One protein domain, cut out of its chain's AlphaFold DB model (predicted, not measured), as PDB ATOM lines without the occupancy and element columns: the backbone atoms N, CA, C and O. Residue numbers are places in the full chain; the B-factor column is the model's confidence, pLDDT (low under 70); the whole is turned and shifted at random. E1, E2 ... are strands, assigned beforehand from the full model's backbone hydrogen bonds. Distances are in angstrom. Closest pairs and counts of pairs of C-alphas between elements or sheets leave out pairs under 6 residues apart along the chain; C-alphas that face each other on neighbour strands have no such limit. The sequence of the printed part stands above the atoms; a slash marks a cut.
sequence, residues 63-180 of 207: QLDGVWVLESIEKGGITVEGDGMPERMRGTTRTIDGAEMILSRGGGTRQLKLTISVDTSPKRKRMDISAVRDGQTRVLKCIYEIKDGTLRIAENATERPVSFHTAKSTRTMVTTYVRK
ATOM      1  N   GLN A  63     109.746  67.427 148.851       94.25
ATOM      2  CA  GLN A  63     110.450  66.580 147.889       94.25
ATOM      3  C   GLN A  63     110.081  66.922 146.437       94.25
ATOM      4  O   GLN A  63     110.854  66.603 145.532       94.25
ATOM      5  N   LEU A  64     108.918  67.544 146.200       95.69
ATOM      6  CA  LEU A  64     108.502  68.021 144.883       95.69
ATOM      7  C   LEU A  64     109.277  69.263 144.440       95.69
ATOM      8  O   LEU A  64     109.422  69.448 143.235       95.69
ATOM      9  N   ASP A  65     109.799  70.073 145.362       96.00
ATOM     10  CA  ASP A  65     110.459  71.332 145.017       96.00
ATOM     11  C   ASP A  65     111.716  71.097 144.174       96.00
ATOM     12  O   ASP A  65     112.518  70.192 144.438       96.00
ATOM     13  N   GLY A  66     111.898  71.934 143.157       96.06
ATOM     14  CA  GLY A  66     113.047  71.911 142.259       96.06
ATOM     15  C   GLY A  66     112.673  71.844 140.782       96.06
ATOM     16  O   GLY A  66     111.516  71.985 140.382       96.06
ATOM     17  N   VAL A  67     113.694  71.639 139.949       96.75
ATOM     18  CA  VAL A  67     113.551  71.562 138.493       96.75
ATOM     19  C   VAL A  67     113.593  70.105 138.052       96.75
ATOM     20  O   VAL A  67     114.580  69.404 138.260       96.75
ATOM     21  N   TRP A  68     112.527  69.669 137.398       97.69
ATOM     22  CA  TRP A  68     112.333  68.316 136.895       97.69
ATOM     23  C   TRP A  68     112.365  68.323 135.372       97.69
ATOM     24  O   TRP A  68     111.597  69.050 134.743       97.69
ATOM     25  N   VAL A  69     113.238  67.521 134.771       96.62
ATOM     26  CA  VAL A  69     113.390  67.393 133.318       96.62
ATOM     27  C   VAL A  69     112.633  66.163 132.851       96.62
ATOM     28  O   VAL A  69     112.804  65.085 133.408       96.62
ATOM     29  N   LEU A  70     111.770  66.330 131.851       97.50
ATOM     30  CA  LEU A  70     110.985  65.237 131.291       97.50
ATOM     31  C   LEU A  70     111.909  64.207 130.633       97.50
ATOM     32  O   LEU A  70     112.662  64.548 129.725       97.50
ATOM     33  N   GLU A  71     111.796  62.959 131.072       97.38
ATOM     34  CA  GLU A  71     112.574  61.824 130.576       97.38
ATOM     35  C   GLU A  71     111.730  60.957 129.635       97.38
ATOM     36  O   GLU A  71     112.131  60.692 128.500       97.38
ATOM     37  N   SER A  72     110.519  60.579 130.062       98.19
ATOM     38  CA  SER A  72     109.631  59.717 129.278       98.19
ATOM     39  C   SER A  72     108.147  60.047 129.451       98.19
ATOM     40  O   SER A  72     107.713  60.661 130.435       98.19
ATOM     41  N   ILE A  73     107.354  59.650 128.453       98.06
ATOM     42  CA  ILE A  73     105.891  59.750 128.442       98.06
ATOM     43  C   ILE A  73     105.320  58.379 128.089       98.06
ATOM     44  O   ILE A  73     105.663  57.823 127.052       98.06
ATOM     45  N   GLU A  74     104.383  57.881 128.887       98.19
ATOM     46  CA  GLU A  74     103.563  56.719 128.556       98.19
ATOM     47  C   GLU A  74     102.118  57.156 128.287       98.19
ATOM     48  O   GLU A  74     101.506  57.885 129.079       98.19
ATOM     49  N   LYS A  75     101.550  56.709 127.164       97.44
ATOM     50  CA  LYS A  75     100.139  56.922 126.833       97.44
ATOM     51  C   LYS A  75      99.589  55.758 126.020       97.44
ATOM     52  O   LYS A  75     100.137  55.394 124.985       97.44
ATOM     53  N   GLY A  76      98.447  55.220 126.448       97.00
ATOM     54  CA  GLY A  76      97.784  54.125 125.738       97.00
ATOM     55  C   GLY A  76      98.598  52.825 125.703       97.00
ATOM     56  O   GLY A  76      98.439  52.049 124.763       97.00
ATOM     57  N   GLY A  77      99.459  52.606 126.700       96.81
ATOM     58  CA  GLY A  77     100.370  51.464 126.807       96.81
ATOM     59  C   GLY A  77     101.654  51.595 125.984       96.81
ATOM     60  O   GLY A  77     102.360  50.608 125.816       96.81
ATOM     61  N   ILE A  78     101.939  52.779 125.435       97.00
ATOM     62  CA  ILE A  78     103.139  53.050 124.635       97.00
ATOM     63  C   ILE A  78     103.989  54.079 125.370       97.00
ATOM     64  O   ILE A  78     103.502  55.178 125.651       97.00
ATOM     65  N   THR A  79     105.247  53.730 125.635       97.81
ATOM     66  CA  THR A  79     106.256  54.626 126.208       97.81
ATOM     67  C   THR A  79     107.107  55.233 125.103       97.81
ATOM     68  O   THR A  79     107.537  54.530 124.190       97.81
ATOM     69  N   VAL A  80     107.356  56.538 125.189       97.75
ATOM     70  CA  VAL A  80     108.292  57.274 124.334       97.75
ATOM     71  C   VAL A  80     109.297  58.041 125.191       97.75
ATOM     72  O   VAL A  80     108.926  58.663 126.190       97.75
ATOM     73  N   GLU A  81     110.561  58.017 124.780       97.12
ATOM     74  CA  GLU A  81     111.701  58.644 125.459       97.12
ATOM     75  C   GLU A  81     112.772  59.060 124.441       97.12
ATOM     76  O   GLU A  81     112.713  58.651 123.276       97.12
ATOM     77  N   GLY A  82     113.721  59.902 124.864       92.88
ATOM     78  CA  GLY A  82     114.847  60.341 124.032       92.88
ATOM     79  C   GLY A  82     114.417  60.876 122.660       92.88
ATOM     80  O   GLY A  82     113.572  61.771 122.560       92.88
ATOM     81  N   ASP A  83     114.973  60.295 121.597       92.56
ATOM     82  CA  ASP A  83     114.691  60.686 120.211       92.56
ATOM     83  C   ASP A  83     113.284  60.314 119.730       92.56
ATOM     84  O   ASP A  83     112.768  60.943 118.805       92.56
ATOM     85  N   GLY A  84     112.624  59.352 120.383       94.88
ATOM     86  CA  GLY A  84     111.230  58.993 120.107       94.88
ATOM     87  C   GLY A  84     110.221  60.005 120.657       94.88
ATOM     88  O   GLY A  84     109.029  59.948 120.339       94.88
ATOM     89  N   MET A  85     110.671  60.945 121.491       95.62
ATOM     90  CA  MET A  85     109.814  61.972 122.059       95.62
ATOM     91  C   MET A  85     109.495  63.061 121.018       95.62
ATOM     92  O   MET A  85     110.402  63.546 120.338       95.62
ATOM     93  N   PRO A  86     108.231  63.528 120.908       93.12
ATOM     94  CA  PRO A  86     107.894  64.628 120.013       93.12
ATOM     95  C   PRO A  86     108.769  65.851 120.283       93.12
ATOM     96  O   PRO A  86     108.952  66.227 121.439       93.12
ATOM     97  N   GLU A  87     109.229  66.527 119.231       93.12
ATOM     98  CA  GLU A  87     110.165  67.653 119.343       93.12
ATOM     99  C   GLU A  87     109.700  68.722 120.342       93.12
ATOM    100  O   GLU A  87     110.457  69.139 121.212       93.12
ATOM    101  N   ARG A  88     108.407  69.063 120.317       92.56
ATOM    102  CA  ARG A  88     107.779  70.021 121.248       92.56
ATOM    103  C   ARG A  88     107.842  69.627 122.731       92.56
ATOM    104  O   ARG A  88     107.493  70.442 123.583       92.56
ATOM    105  N   MET A  89     108.159  68.370 123.032       94.12
ATOM    106  CA  MET A  89     108.261  67.822 124.383       94.12
ATOM    107  C   MET A  89     109.720  67.631 124.822       94.12
ATOM    108  O   MET A  89     109.965  67.596 126.027       94.12
ATOM    109  N   ARG A  90     110.688  67.566 123.897       93.75
ATOM    110  CA  ARG A  90     112.113  67.425 124.238       93.75
ATOM    111  C   ARG A  90     112.600  68.630 125.043       93.75
ATOM    112  O   ARG A  90     112.295  69.767 124.707       93.75
ATOM    113  N   GLY A  91     113.301  68.399 126.151       93.38
ATOM    114  CA  GLY A  91     113.714  69.480 127.058       93.38
ATOM    115  C   GLY A  91     112.556  70.139 127.822       93.38
ATOM    116  O   GLY A  91     112.699  71.257 128.317       93.38
ATOM    117  N   THR A  92     111.389  69.489 127.909       96.19
ATOM    118  CA  THR A  92     110.308  69.959 128.788       96.19
ATOM    119  C   THR A  92     110.763  69.907 130.239       96.19
ATOM    120  O   THR A  92     111.313  68.902 130.682       96.19
ATOM    121  N   THR A  93     110.491  70.970 130.994       96.94
ATOM    122  CA  THR A  93     110.783  71.039 132.425       96.94
ATOM    123  C   THR A  93     109.553  71.422 133.236       96.94
ATOM    124  O   THR A  93     108.682  72.160 132.765       96.94
ATOM    125  N   ARG A  94     109.490  70.917 134.469       97.69
ATOM    126  CA  ARG A  94     108.583  71.386 135.519       97.69
ATOM    127  C   ARG A  94     109.428  71.977 136.639       97.69
ATOM    128  O   ARG A  94     110.224  71.262 137.234       97.69
ATOM    129  N   THR A  95     109.268  73.265 136.905       97.12
ATOM    130  CA  THR A  95     109.851  73.910 138.089       97.12
ATOM    131  C   THR A  95     108.760  74.006 139.136       97.12
ATOM    132  O   THR A  95     107.715  74.576 138.837       97.12
ATOM    133  N   ILE A  96     108.968  73.406 140.302       97.31
ATOM    134  CA  ILE A  96     108.008  73.404 141.408       97.31
ATOM    135  C   ILE A  96     108.625  74.175 142.571       97.31
ATOM    136  O   ILE A  96     109.776  73.917 142.927       97.31
ATOM    137  N   ASP A  97     107.853  75.107 143.122       95.88
ATOM    138  CA  ASP A  97     108.185  75.882 144.316       95.88
ATOM    139  C   ASP A  97     106.913  76.045 145.155       95.88
ATOM    140  O   ASP A  97     106.006  76.816 144.815       95.88
ATOM    141  N   GLY A  98     106.783  75.239 146.209       93.75
ATOM    142  CA  GLY A  98     105.586  75.280 147.038       93.75
ATOM    143  C   GLY A  98     104.344  74.819 146.269       93.75
ATOM    144  O   GLY A  98     104.281  73.717 145.728       93.75
ATOM    145  N   ALA A  99     103.336  75.691 146.217       94.31
ATOM    146  CA  ALA A  99     102.091  75.465 145.482       94.31
ATOM    147  C   ALA A  99     102.156  75.923 144.013       94.31
ATOM    148  O   ALA A  99     101.185  75.751 143.270       94.31
ATOM    149  N   GLU A 100     103.264  76.518 143.574       96.31
ATOM    150  CA  GLU A 100     103.429  76.990 142.204       96.31
ATOM    151  C   GLU A 100     104.199  75.976 141.357       96.31
ATOM    152  O   GLU A 100     105.167  75.351 141.788       96.31
ATOM    153  N   MET A 101     103.768  75.818 140.107       97.38
ATOM    154  CA  MET A 101     104.464  75.015 139.113       97.38
ATOM    155  C   MET A 101     104.582  75.789 137.804       97.38
ATOM    156  O   MET A 101     103.599  76.283 137.255       97.38
ATOM    157  N   ILE A 102     105.785  75.838 137.246       97.06
ATOM    158  CA  ILE A 102     106.056  76.383 135.918       97.06
ATOM    159  C   ILE A 102     106.365  75.226 134.973       97.06
ATOM    160  O   ILE A 102     107.352  74.512 135.150       97.06
ATOM    161  N   LEU A 103     105.535  75.053 133.945       96.75
ATOM    162  CA  LEU A 103     105.774  74.113 132.854       96.75
ATOM    163  C   LEU A 103     106.411  74.846 131.667       96.75
ATOM    164  O   LEU A 103     105.748  75.654 131.014       96.75
ATOM    165  N   SER A 104     107.657  74.505 131.338       95.81
ATOM    166  CA  SER A 104     108.346  74.978 130.129       95.81
ATOM    167  C   SER A 104     108.405  73.842 129.117       95.81
ATOM    168  O   SER A 104     108.927  72.777 129.432       95.81
ATOM    169  N   ARG A 105     107.864  74.027 127.912       93.19
ATOM    170  CA  ARG A 105     107.846  72.979 126.874       93.19
ATOM    171  C   ARG A 105     108.955  73.198 125.855       93.19
ATOM    172  O   ARG A 105     109.159  74.330 125.421       93.19
ATOM    173  N   GLY A 106     109.608  72.121 125.424       86.69
ATOM    174  CA  GLY A 106     110.521  72.191 124.281       86.69
ATOM    175  C   GLY A 106     111.820  72.965 124.541       86.69
ATOM    176  O   GLY A 106     112.387  73.488 123.589       86.69
ATOM    177  N   GLY A 107     112.205  73.206 125.803       75.25
ATOM    178  CA  GLY A 107     113.257  74.179 126.146       75.25
ATOM    179  C   GLY A 107     112.958  75.629 125.722       75.25
ATOM    180  O   GLY A 107     113.837  76.482 125.783       75.25
ATOM    181  N   GLY A 108     111.732  75.918 125.270       77.94
ATOM    182  CA  GLY A 108     111.350  77.218 124.733       77.94
ATOM    183  C   GLY A 108     111.038  78.263 125.807       77.94
ATOM    184  O   GLY A 108     110.895  77.966 126.990       77.94
ATOM    185  N   THR A 109     110.846  79.507 125.364       82.44
ATOM    186  CA  THR A 109     110.524  80.659 126.231       82.44
ATOM    187  C   THR A 109     109.080  80.667 126.736       82.44
ATOM    188  O   THR A 109     108.747  81.411 127.658       82.44
ATOM    189  N   ARG A 110     108.194  79.855 126.143       88.25
ATOM    190  CA  ARG A 110     106.787  79.777 126.553       88.25
ATOM    191  C   ARG A 110     106.653  78.942 127.819       88.25
ATOM    192  O   ARG A 110     106.786  77.719 127.789       88.25
ATOM    193  N   GLN A 111     106.309  79.628 128.898       93.81
ATOM    194  CA  GLN A 111     106.048  79.047 130.203       93.81
ATOM    195  C   GLN A 111     104.552  79.072 130.505       93.81
ATOM    196  O   GLN A 111     103.867  80.060 130.237       93.81
ATOM    197  N   LEU A 112     104.043  77.980 131.067       95.06
ATOM    198  CA  LEU A 112     102.693  77.905 131.610       95.06
ATOM    199  C   LEU A 112     102.785  77.867 133.132       95.06
ATOM    200  O   LEU A 112     103.378  76.941 133.684       95.06
ATOM    201  N   LYS A 113     102.183  78.859 133.790       96.06
ATOM    202  CA  LYS A 113     102.021  78.870 135.244       96.06
ATOM    203  C   LYS A 113     100.839  77.989 135.635       96.06
ATOM    204  O   LYS A 113      99.765  78.078 135.037       96.06
ATOM    205  N   LEU A 114     101.068  77.132 136.613       97.38
ATOM    206  CA  LEU A 114     100.154  76.132 137.138       97.38
ATOM    207  C   LEU A 114     100.153  76.231 138.664       97.38
ATOM    208  O   LEU A 114     101.146  76.636 139.266       97.38
ATOM    209  N   THR A 115      99.055  75.819 139.283       96.75
ATOM    210  CA  THR A 115      98.958  75.673 140.740       96.75
ATOM    211  C   THR A 115      98.862  74.198 141.084       96.75
ATOM    212  O   THR A 115      98.137  73.463 140.407       96.75
ATOM    213  N   ILE A 116      99.560  73.768 142.131       96.25
ATOM    214  CA  ILE A 116      99.458  72.418 142.669       96.25
ATOM    215  C   ILE A 116      98.815  72.415 144.052       96.25
ATOM    216  O   ILE A 116      99.079  73.277 144.883       96.25
ATOM    217  N   SER A 117      97.974  71.416 144.294       94.50
ATOM    218  CA  SER A 117      97.477  71.068 145.625       94.50
ATOM    219  C   SER A 117      97.859  69.624 145.907       94.50
ATOM    220  O   SER A 117      97.662  68.754 145.055       94.50
ATOM    221  N   VAL A 118      98.454  69.375 147.072       93.44
ATOM    222  CA  VAL A 118      99.031  68.079 147.432       93.44
ATOM    223  C   VAL A 118      98.337  67.543 148.679       93.44
ATOM    224  O   VAL A 118      98.253  68.204 149.713       93.44
ATOM    225  N   ASP A 119      97.859  66.307 148.578       89.25
ATOM    226  CA  ASP A 119      97.320  65.551 149.703       89.25
ATOM    227  C   ASP A 119      98.394  64.562 150.172       89.25
ATOM    228  O   ASP A 119      98.628  63.517 149.555       89.25
ATOM    229  N   THR A 120      99.061  64.920 151.275       76.06
ATOM    230  CA  THR A 120     100.084  64.086 151.928       76.06
ATOM    231  C   THR A 120      99.495  63.132 152.968       76.06
ATOM    232  O   THR A 120     100.181  62.696 153.897       76.06
ATOM    233  N   SER A 121      98.203  62.806 152.876       78.44
ATOM    234  CA  SER A 121      97.638  61.740 153.699       78.44
ATOM    235  C   SER A 121      98.408  60.424 153.483       78.44
ATOM    236  O   SER A 121      98.946  60.168 152.404       78.44
ATOM    237  N   PRO A 122      98.473  59.539 154.498       67.88
ATOM    238  CA  PRO A 122      99.235  58.286 154.418       67.88
ATOM    239  C   PRO A 122      98.727  57.313 153.336       67.88
ATOM    240  O   PRO A 122      99.346  56.283 153.074       67.88
ATOM    241  N   LYS A 123      97.594  57.614 152.692       65.56
ATOM    242  CA  LYS A 123      97.040  56.847 151.579       65.56
ATOM    243  C   LYS A 123      97.524  57.476 150.275       65.56
ATOM    244  O   LYS A 123      97.057  58.554 149.967       65.56
ATOM    245  N   ARG A 124      98.374  56.770 149.509       70.88
ATOM    246  CA  ARG A 124      98.843  57.082 148.130       70.88
ATOM    247  C   ARG A 124      98.978  58.580 147.824       70.88
ATOM    248  O   ARG A 124      97.973  59.224 147.588       70.88
ATOM    249  N   LYS A 125     100.201  59.086 147.674       90.19
ATOM    250  CA  LYS A 125     100.493  60.485 147.317       90.19
ATOM    251  C   LYS A 125      99.634  60.998 146.136       90.19
ATOM    252  O   LYS A 125      99.742  60.511 145.004       90.19
ATOM    253  N   ARG A 126      98.742  61.961 146.412       95.06
ATOM    254  CA  ARG A 126      97.815  62.580 145.442       95.06
ATOM    255  C   ARG A 126      98.186  64.037 145.222       95.06
ATOM    256  O   ARG A 126      98.597  64.725 146.148       95.06
ATOM    257  N   MET A 127      97.982  64.500 143.996       95.69
ATOM    258  CA  MET A 127      98.206  65.889 143.609       95.69
ATOM    259  C   MET A 127      97.136  66.319 142.610       95.69
ATOM    260  O   MET A 127      96.736  65.516 141.768       95.69
ATOM    261  N   ASP A 128      96.704  67.570 142.670       97.00
ATOM    262  CA  ASP A 128      95.905  68.211 141.629       97.00
ATOM    263  C   ASP A 128      96.702  69.337 140.988       97.00
ATOM    264  O   ASP A 128      97.309  70.141 141.689       97.00
ATOM    265  N   ILE A 129      96.710  69.379 139.655       97.69
ATOM    266  CA  ILE A 129      97.416  70.401 138.875       97.69
ATOM    267  C   ILE A 129      96.374  71.246 138.157       97.69
ATOM    268  O   ILE A 129      95.615  70.738 137.330       97.69
ATOM    269  N   SER A 130      96.351  72.537 138.456       97.56
ATOM    270  CA  SER A 130      95.350  73.471 137.951       97.56
ATOM    271  C   SER A 130      95.967  74.492 137.004       97.56
ATOM    272  O   SER A 130      97.054  75.008 137.250       97.56
ATOM    273  N   ALA A 131      95.252  74.806 135.925       96.50
ATOM    274  CA  ALA A 131      95.600  75.857 134.975       96.50
ATOM    275  C   ALA A 131      94.380  76.742 134.714       96.50
ATOM    276  O   ALA A 131      93.288  76.222 134.477       96.50
ATOM    277  N   VAL A 132      94.566  78.060 134.680       95.38
ATOM    278  CA  VAL A 132      93.527  78.992 134.224       95.38
ATOM    279  C   VAL A 132      93.713  79.235 132.731       95.38
ATOM    280  O   VAL A 132      94.787  79.631 132.282       95.38
ATOM    281  N   ARG A 133      92.662  78.990 131.950       92.50
ATOM    282  CA  ARG A 133      92.633  79.262 130.514       92.50
ATOM    283  C   ARG A 133      91.284  79.864 130.153       92.50
ATOM    284  O   ARG A 133      90.257  79.273 130.464       92.50
ATOM    285  N   ASP A 134      91.301  81.021 129.498       94.94
ATOM    286  CA  ASP A 134      90.089  81.722 129.051       94.94
ATOM    287  C   ASP A 134      89.099  81.983 130.212       94.94
ATOM    288  O   ASP A 134      87.892  81.802 130.086       94.94
ATOM    289  N   GLY A 135      89.631  82.335 131.392       94.75
ATOM    290  CA  GLY A 135      88.849  82.558 132.617       94.75
ATOM    291  C   GLY A 135      88.313  81.288 133.292       94.75
ATOM    292  O   GLY A 135      87.687  81.380 134.342       94.75
ATOM    293  N   GLN A 136      88.569  80.103 132.729       96.06
ATOM    294  CA  GLN A 136      88.141  78.823 133.290       96.06
ATOM    295  C   GLN A 136      89.314  78.062 133.907       96.06
ATOM    296  O   GLN A 136      90.352  77.858 133.271       96.06
ATOM    297  N   THR A 137      89.126  77.576 135.133       96.12
ATOM    298  CA  THR A 137      90.085  76.687 135.795       96.12
ATOM    299  C   THR A 137      89.883  75.256 135.314       96.12
ATOM    300  O   THR A 137      88.801  74.684 135.445       96.12
ATOM    301  N   ARG A 138      90.939  74.652 134.771       96.69
ATOM    302  CA  ARG A 138      90.994  73.224 134.444       96.69
ATOM    303  C   ARG A 138      91.892  72.517 135.441       96.69
ATOM    304  O   ARG A 138      93.010  72.969 135.663       96.69
ATOM    305  N   VAL A 139      91.414  71.401 135.982       97.12
ATOM    306  CA  VAL A 139      92.129  70.606 136.987       97.12
ATOM    307  C   VAL A 139      92.460  69.234 136.409       97.12
ATOM    308  O   VAL A 139      91.582  68.538 135.899       97.12
ATOM    309  N   LEU A 140      93.728  68.844 136.490       97.88
ATOM    310  CA  LEU A 140      94.191  67.483 136.249       97.88
ATOM    311  C   LEU A 140      94.301  66.763 137.588       97.88
ATOM    312  O   LEU A 140      94.958  67.254 138.505       97.88
ATOM    313  N   LYS A 141      93.671  65.590 137.678       97.38
ATOM    314  CA  LYS A 141      93.736  64.734 138.860       97.38
ATOM    315  C   LYS A 141      94.927  63.803 138.721       97.38
ATOM    316  O   LYS A 141      94.987  63.026 137.763       97.38
ATOM    317  N   CYS A 142      95.840  63.845 139.684       97.75
ATOM    318  CA  CYS A 142      97.098  63.113 139.611       97.75
ATOM    319  C   CYS A 142      97.338  62.182 140.807       97.75
ATOM    320  O   CYS A 142      96.872  62.405 141.928       97.75
ATOM    321  N   ILE A 143      98.130  61.144 140.578       96.50
ATOM    322  CA  ILE A 143      98.928  60.504 141.629       96.50
ATOM    323  C   ILE A 143     100.397  60.696 141.279       96.50
ATOM    324  O   ILE A 143     100.737  60.825 140.098       96.50
ATOM    325  N   TYR A 144     101.256  60.735 142.291       96.81
ATOM    326  CA  TYR A 144     102.684  60.909 142.072       96.81
ATOM    327  C   TYR A 144     103.524  60.022 142.986       96.81
ATOM    328  O   TYR A 144     103.067  59.555 144.026       96.81
ATOM    329  N   GLU A 145     104.746  59.754 142.554       95.50
ATOM    330  CA  GLU A 145     105.752  59.011 143.302       95.50
ATOM    331  C   GLU A 145     107.097  59.694 143.080       95.50
ATOM    332  O   GLU A 145     107.408  60.104 141.961       95.50
ATOM    333  N   ILE A 146     107.878  59.822 144.151       95.12
ATOM    334  CA  ILE A 146     109.274  60.240 144.078       95.12
ATOM    335  C   ILE A 146     110.097  59.084 144.617       95.12
ATOM    336  O   ILE A 146     109.933  58.702 145.777       95.12
ATOM    337  N   LYS A 147     110.953  58.520 143.771       94.94
ATOM    338  CA  LYS A 147     111.809  57.388 144.114       94.94
ATOM    339  C   LYS A 147     113.109  57.491 143.327       94.94
ATOM    340  O   LYS A 147     113.071  57.825 142.150       94.94
ATOM    341  N   ASP A 148     114.239  57.244 143.985       94.81
ATOM    342  CA  ASP A 148     115.569  57.189 143.358       94.81
ATOM    343  C   ASP A 148     115.922  58.435 142.514       94.81
ATOM    344  O   ASP A 148     116.572  58.346 141.481       94.81
ATOM    345  N   GLY A 149     115.478  59.623 142.949       94.25
ATOM    346  CA  GLY A 149     115.723  60.885 142.233       94.25
ATOM    347  C   GLY A 149     114.800  61.146 141.036       94.25
ATOM    348  O   GLY A 149     114.971  62.154 140.346       94.25
ATOM    349  N   THR A 150     113.797  60.293 140.833       97.12
ATOM    350  CA  THR A 150     112.824  60.369 139.741       97.12
ATOM    351  C   THR A 150     111.442  60.735 140.271       97.12
ATOM    352  O   THR A 150     110.978  60.174 141.264       97.12
ATOM    353  N   LEU A 151     110.761  61.653 139.586       97.88
ATOM    354  CA  LEU A 151     109.361  62.007 139.814       97.88
ATOM    355  C   LEU A 151     108.498  61.355 138.734       97.88
ATOM    356  O   LEU A 151     108.642  61.653 137.550       97.88
ATOM    357  N   ARG A 152     107.558  60.500 139.134       97.94
ATOM    358  CA  ARG A 152     106.536  59.935 138.243       97.94
ATOM    359  C   ARG A 152     105.187  60.549 138.556       97.94
ATOM    360  O   ARG A 152     104.788  60.612 139.714       97.94
ATOM    361  N   ILE A 153     104.467  60.974 137.523       98.19
ATOM    362  CA  ILE A 153     103.126  61.555 137.633       98.19
ATOM    363  C   ILE A 153     102.205  60.815 136.675       98.19
ATOM    364  O   ILE A 153     102.452  60.817 135.470       98.19
ATOM    365  N   ALA A 154     101.129  60.226 137.197       98.19
ATOM    366  CA  ALA A 154     100.009  59.761 136.387       98.19
ATOM    367  C   ALA A 154      98.886  60.795 136.468       98.19
ATOM    368  O   ALA A 154      98.434  61.108 137.568       98.19
ATOM    369  N   GLU A 155      98.425  61.305 135.327       98.00
ATOM    370  CA  GLU A 155      97.430  62.378 135.242       98.00
ATOM    371  C   GLU A 155      96.251  62.016 134.330       98.00
ATOM    372  O   GLU A 155      96.405  61.331 133.313       98.00
ATOM    373  N   ASN A 156      95.054  62.478 134.703       97.69
ATOM    374  CA  ASN A 156      93.830  62.340 133.914       97.69
ATOM    375  C   ASN A 156      92.842  63.476 134.264       97.69
ATOM    376  O   ASN A 156      92.744  63.920 135.408       97.69
ATOM    377  N   ALA A 157      92.131  63.985 133.256       96.31
ATOM    378  CA  ALA A 157      91.231  65.132 133.392       96.31
ATOM    379  C   ALA A 157      89.853  64.787 133.992       96.31
ATOM    380  O   ALA A 157      89.140  65.682 134.435       96.31
ATOM    381  N   THR A 158      89.446  63.515 133.980       96.00
ATOM    382  CA  THR A 158      88.104  63.092 134.417       96.00
ATOM    383  C   THR A 158      88.164  62.429 135.790       96.00
ATOM    384  O   THR A 158      87.562  62.908 136.757       96.00
ATOM    385  N   GLU A 159      88.952  61.365 135.904       96.56
ATOM    386  CA  GLU A 159      89.065  60.542 137.110       96.56
ATOM    387  C   GLU A 159      90.513  60.463 137.572       96.56
ATOM    388  O   GLU A 159      91.426  60.483 136.755       96.56
ATOM    389  N   ARG A 160      90.737  60.368 138.887       97.00
ATOM    390  CA  ARG A 160      92.095  60.254 139.422       97.00
ATOM    391  C   ARG A 160      92.659  58.865 139.092       97.00
ATOM    392  O   ARG A 160      92.021  57.879 139.465       97.00
ATOM    393  N   PRO A 161      93.846  58.754 138.469       96.94
ATOM    394  CA  PRO A 161      94.463  57.456 138.225       96.94
ATOM    395  C   PRO A 161      94.710  56.687 139.527       96.94
ATOM    396  O   PRO A 161      95.045  57.268 140.559       96.94
ATOM    397  N   VAL A 162      94.565  55.363 139.474       95.38
ATOM    398  CA  VAL A 162      94.833  54.460 140.606       95.38
ATOM    399  C   VAL A 162      96.167  53.720 140.466       95.38
ATOM    400  O   VAL A 162      96.548  52.970 141.359       95.38
ATOM    401  N   SER A 163      96.889  53.894 139.366       95.94
ATOM    402  CA  SER A 163      98.201  53.291 139.130       95.94
ATOM    403  C   SER A 163      98.977  54.105 138.094       95.94
ATOM    404  O   SER A 163      98.407  54.948 137.400       95.94
ATOM    405  N   PHE A 164     100.278  53.839 137.982       96.62
ATOM    406  CA  PHE A 164     101.148  54.397 136.941       96.62
ATOM    407  C   PHE A 164     101.162  53.528 135.681       96.62
ATOM    408  O   PHE A 164     102.220  53.291 135.112       96.62
ATOM    409  N   HIS A 165     100.004  53.004 135.287       94.81
ATOM    410  CA  HIS A 165      99.862  52.208 134.077       94.81
ATOM    411  C   HIS A 165      98.826  52.851 133.163       94.81
ATOM    412  O   HIS A 165      97.767  53.287 133.627       94.81
ATOM    413  N   THR A 166      99.123  52.904 131.869       96.81
ATOM    414  CA  THR A 166      98.192  53.406 130.863       96.81
ATOM    415  C   THR A 166      97.691  52.277 129.973       96.81
ATOM    416  O   THR A 166      98.417  51.361 129.602       96.81
ATOM    417  N   ALA A 167      96.426  52.370 129.578       95.19
ATOM    418  CA  ALA A 167      95.819  51.486 128.591       95.19
ATOM    419  C   ALA A 167      95.108  52.316 127.522       95.19
ATOM    420  O   ALA A 167      94.695  53.448 127.786       95.19
ATOM    421  N   LYS A 168      94.914  51.749 126.323       95.00
ATOM    422  CA  LYS A 168      94.212  52.416 125.207       95.00
ATOM    423  C   LYS A 168      92.792  52.871 125.567       95.00
ATOM    424  O   LYS A 168      92.307  53.851 125.012       95.00
ATOM    425  N   SER A 169      92.140  52.176 126.500       92.50
ATOM    426  CA  SER A 169      90.803  52.502 127.012       92.50
ATOM    427  C   SER A 169      90.782  53.696 127.971       92.50
ATOM    428  O   SER A 169      89.718  54.241 128.251       92.50
ATOM    429  N   THR A 170      91.940  54.120 128.479       92.94
ATOM    430  CA  THR A 170      92.051  55.194 129.470       92.94
ATOM    431  C   THR A 170      92.615  56.463 128.842       92.94
ATOM    432  O   THR A 170      93.442  56.419 127.934       92.94
ATOM    433  N   ARG A 171      92.215  57.622 129.371       95.69
ATOM    434  CA  ARG A 171      92.830  58.919 129.033       95.69
ATOM    435  C   ARG A 171      94.022  59.264 129.928       95.69
ATOM    436  O   ARG A 171      94.482  60.402 129.907       95.69
ATOM    437  N   THR A 172      94.494  58.301 130.713       98.00
ATOM    438  CA  THR A 172      95.627  58.475 131.617       98.00
ATOM    439  C   THR A 172      96.912  58.635 130.819       98.00
ATOM    440  O   THR A 172      97.159  57.900 129.860       98.00
ATOM    441  N   MET A 173      97.728  59.597 131.230       98.19
ATOM    442  CA  MET A 173      99.098  59.769 130.767       98.19
ATOM    443  C   MET A 173     100.023  59.626 131.969       98.19
ATOM    444  O   MET A 173      99.721  60.161 133.035       98.19
ATOM    445  N   VAL A 174     101.134  58.917 131.803       98.50
ATOM    446  CA  VAL A 174     102.197  58.860 132.810       98.50
ATOM    447  C   VAL A 174     103.391  59.623 132.269       98.50
ATOM    448  O   VAL A 174     103.767  59.460 131.115       98.50
ATOM    449  N   THR A 175     103.967  60.491 133.088       98.50
ATOM    450  CA  THR A 175     105.198  61.208 132.759       98.50
ATOM    451  C   THR A 175     106.236  60.948 133.832       98.50
ATOM    452  O   THR A 175     105.916  60.973 135.023       98.50
ATOM    453  N   THR A 176     107.459  60.683 133.392       98.50
ATOM    454  CA  THR A 176     108.612  60.430 134.252       98.50
ATOM    455  C   THR A 176     109.590  61.578 134.076       98.50
ATOM    456  O   THR A 176     109.876  61.981 132.947       98.50
ATOM    457  N   TYR A 177     110.073  62.123 135.185       98.19
ATOM    458  CA  TYR A 177     111.032  63.215 135.205       98.19
ATOM    459  C   TYR A 177     112.234  62.859 136.063       98.19
ATOM    460  O   TYR A 177     112.079  62.270 137.131       98.19
ATOM    461  N   VAL A 178     113.399  63.339 135.655       97.31
ATOM    462  CA  VAL A 178     114.623  63.306 136.457       97.31
ATOM    463  C   VAL A 178     114.908  64.686 137.030       97.31
ATOM    464  O   VAL A 178     114.621  65.712 136.405       97.31
ATOM    465  N   ARG A 179     115.449  64.738 138.246       96.38
ATOM    466  CA  ARG A 179     115.832  66.010 138.864       96.38
ATOM    467  C   ARG A 179     117.002  66.624 138.087       96.38
ATOM    468  O   ARG A 179     117.999  65.955 137.827       96.38
ATOM    469  N   LYS A 180     116.900  67.907 137.729       94.19
ATOM    470  CA  LYS A 180     118.017  68.663 137.154       94.19
ATOM    471  C   LYS A 180     119.085  68.803 138.239       94.19
ATOM    472  O   LYS A 180     118.839  69.449 139.253       94.19
TER     473      LYS A 180
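AT A GLANCE: This is residues 63 to 180 of the 207 residues of an uncharacterized protein of Aureliella helgolandensis (UniProt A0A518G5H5). Eight antiparallel strands ring a closed barrel, E1, E3, E4, E5, E6, E7, E8 and E9 in turn and back to E1, and the short strand E2 is paired onto E1 outside the ring. E1 bends by 60 degrees at residue 71, its first part beside E3 and its last part beside E2, while E9 runs along its other side. The printed part has 118 residues with nine named strands, E1 to E9 in order along the chain, and no named helix; the class is all strand. Seven of the strands, E3 to E9, form a meander, each the antiparallel neighbour of the one before. The whole is compact, with a radius of gyration of the C-alphas of 13.7 A, and its outline is rounded, spanning 37 by 34 by 30 A.

HOW THE PARTS SIT: From the first printed residue, the first strand is E1, residues 66 to 75, and a tight link joins it to E2, residues 78 to 81. They form an antiparallel hairpin at 143 degrees, with N 73 and O 80 2.9 A apart, within hydrogen-bond range. A long link leads to E3, residues 93 to 97; E2 and E3 are apart, yet both lie on one side of E1. E3 is beside residues 66 to 70 of E1, with N 68 and O 94 2.8 A apart, and E2 is beside residues 72 to 75. The next strand, E4, residues 100 to 104, forms a hairpin with E3 at 165 degrees, with N 102 and O 95 2.8 A apart. E5, residues 111 to 119, has staggered pairing: its residues 111 to 115 pair with E4, with N 114 and O 101 2.7 A apart. Residues 115 to 119 of E5 pair with E6, residues 126 to 133, with N 117 and O 128 3.0 A apart. E6 and E7, residues 136 to 147, form a hairpin at 148 degrees, with N 138 and O 131 2.8 A apart. E8, residues 150 to 156, lies on the other side of E7 from E6, with N 145 and O 152 3.0 A apart. E9, residues 173 to 179, is antiparallel to E8 at 157 degrees, with N 175 and O 153 2.8 A apart. E9 closes the ring beside residues 68 to 75 of E1, with N 69 and O 178 2.8 A apart. Strands set farther round the ring are apart, for instance E1 and E5, E3 and E7, and E4 and E8.

IN THESE COORDINATES: E1 begins at C-alpha 66, printed at (113.047, 71.911, 142.259), and measures 25.1 A from first to last C-alpha. E2, E3 and E4 are shorter, at 10.3 A, 13.1 A and 13.2 A. E5 measures 25.3 A and E6 23.0 A. E7 is the longest strand by residues, with 12, and runs 33.7 A from C-alpha 136 at (88.141, 78.823, 133.290). E8 measures 20.0 A and E9 19.6 A, the latter ending with C-alpha 179 at (115.832, 66.010, 138.864).

THE WHOLE: The two C-alphas farthest apart are those of Gly 135 and Asp 148, 38.4 A. The first and last printed C-alphas, those of Gln 63 and Lys 180, are 13.3 A apart, and the printed part has no cut. The long links are E2 to E3 and E8 to E9; the latter, residues 157 to 172, has no named element, and its C-alphas lie 11 to 20 A from the mean of all C-alphas. The mean pLDDT of the printed part is 94.4, and residues 122 to 123, between E5 and E6, are under 70.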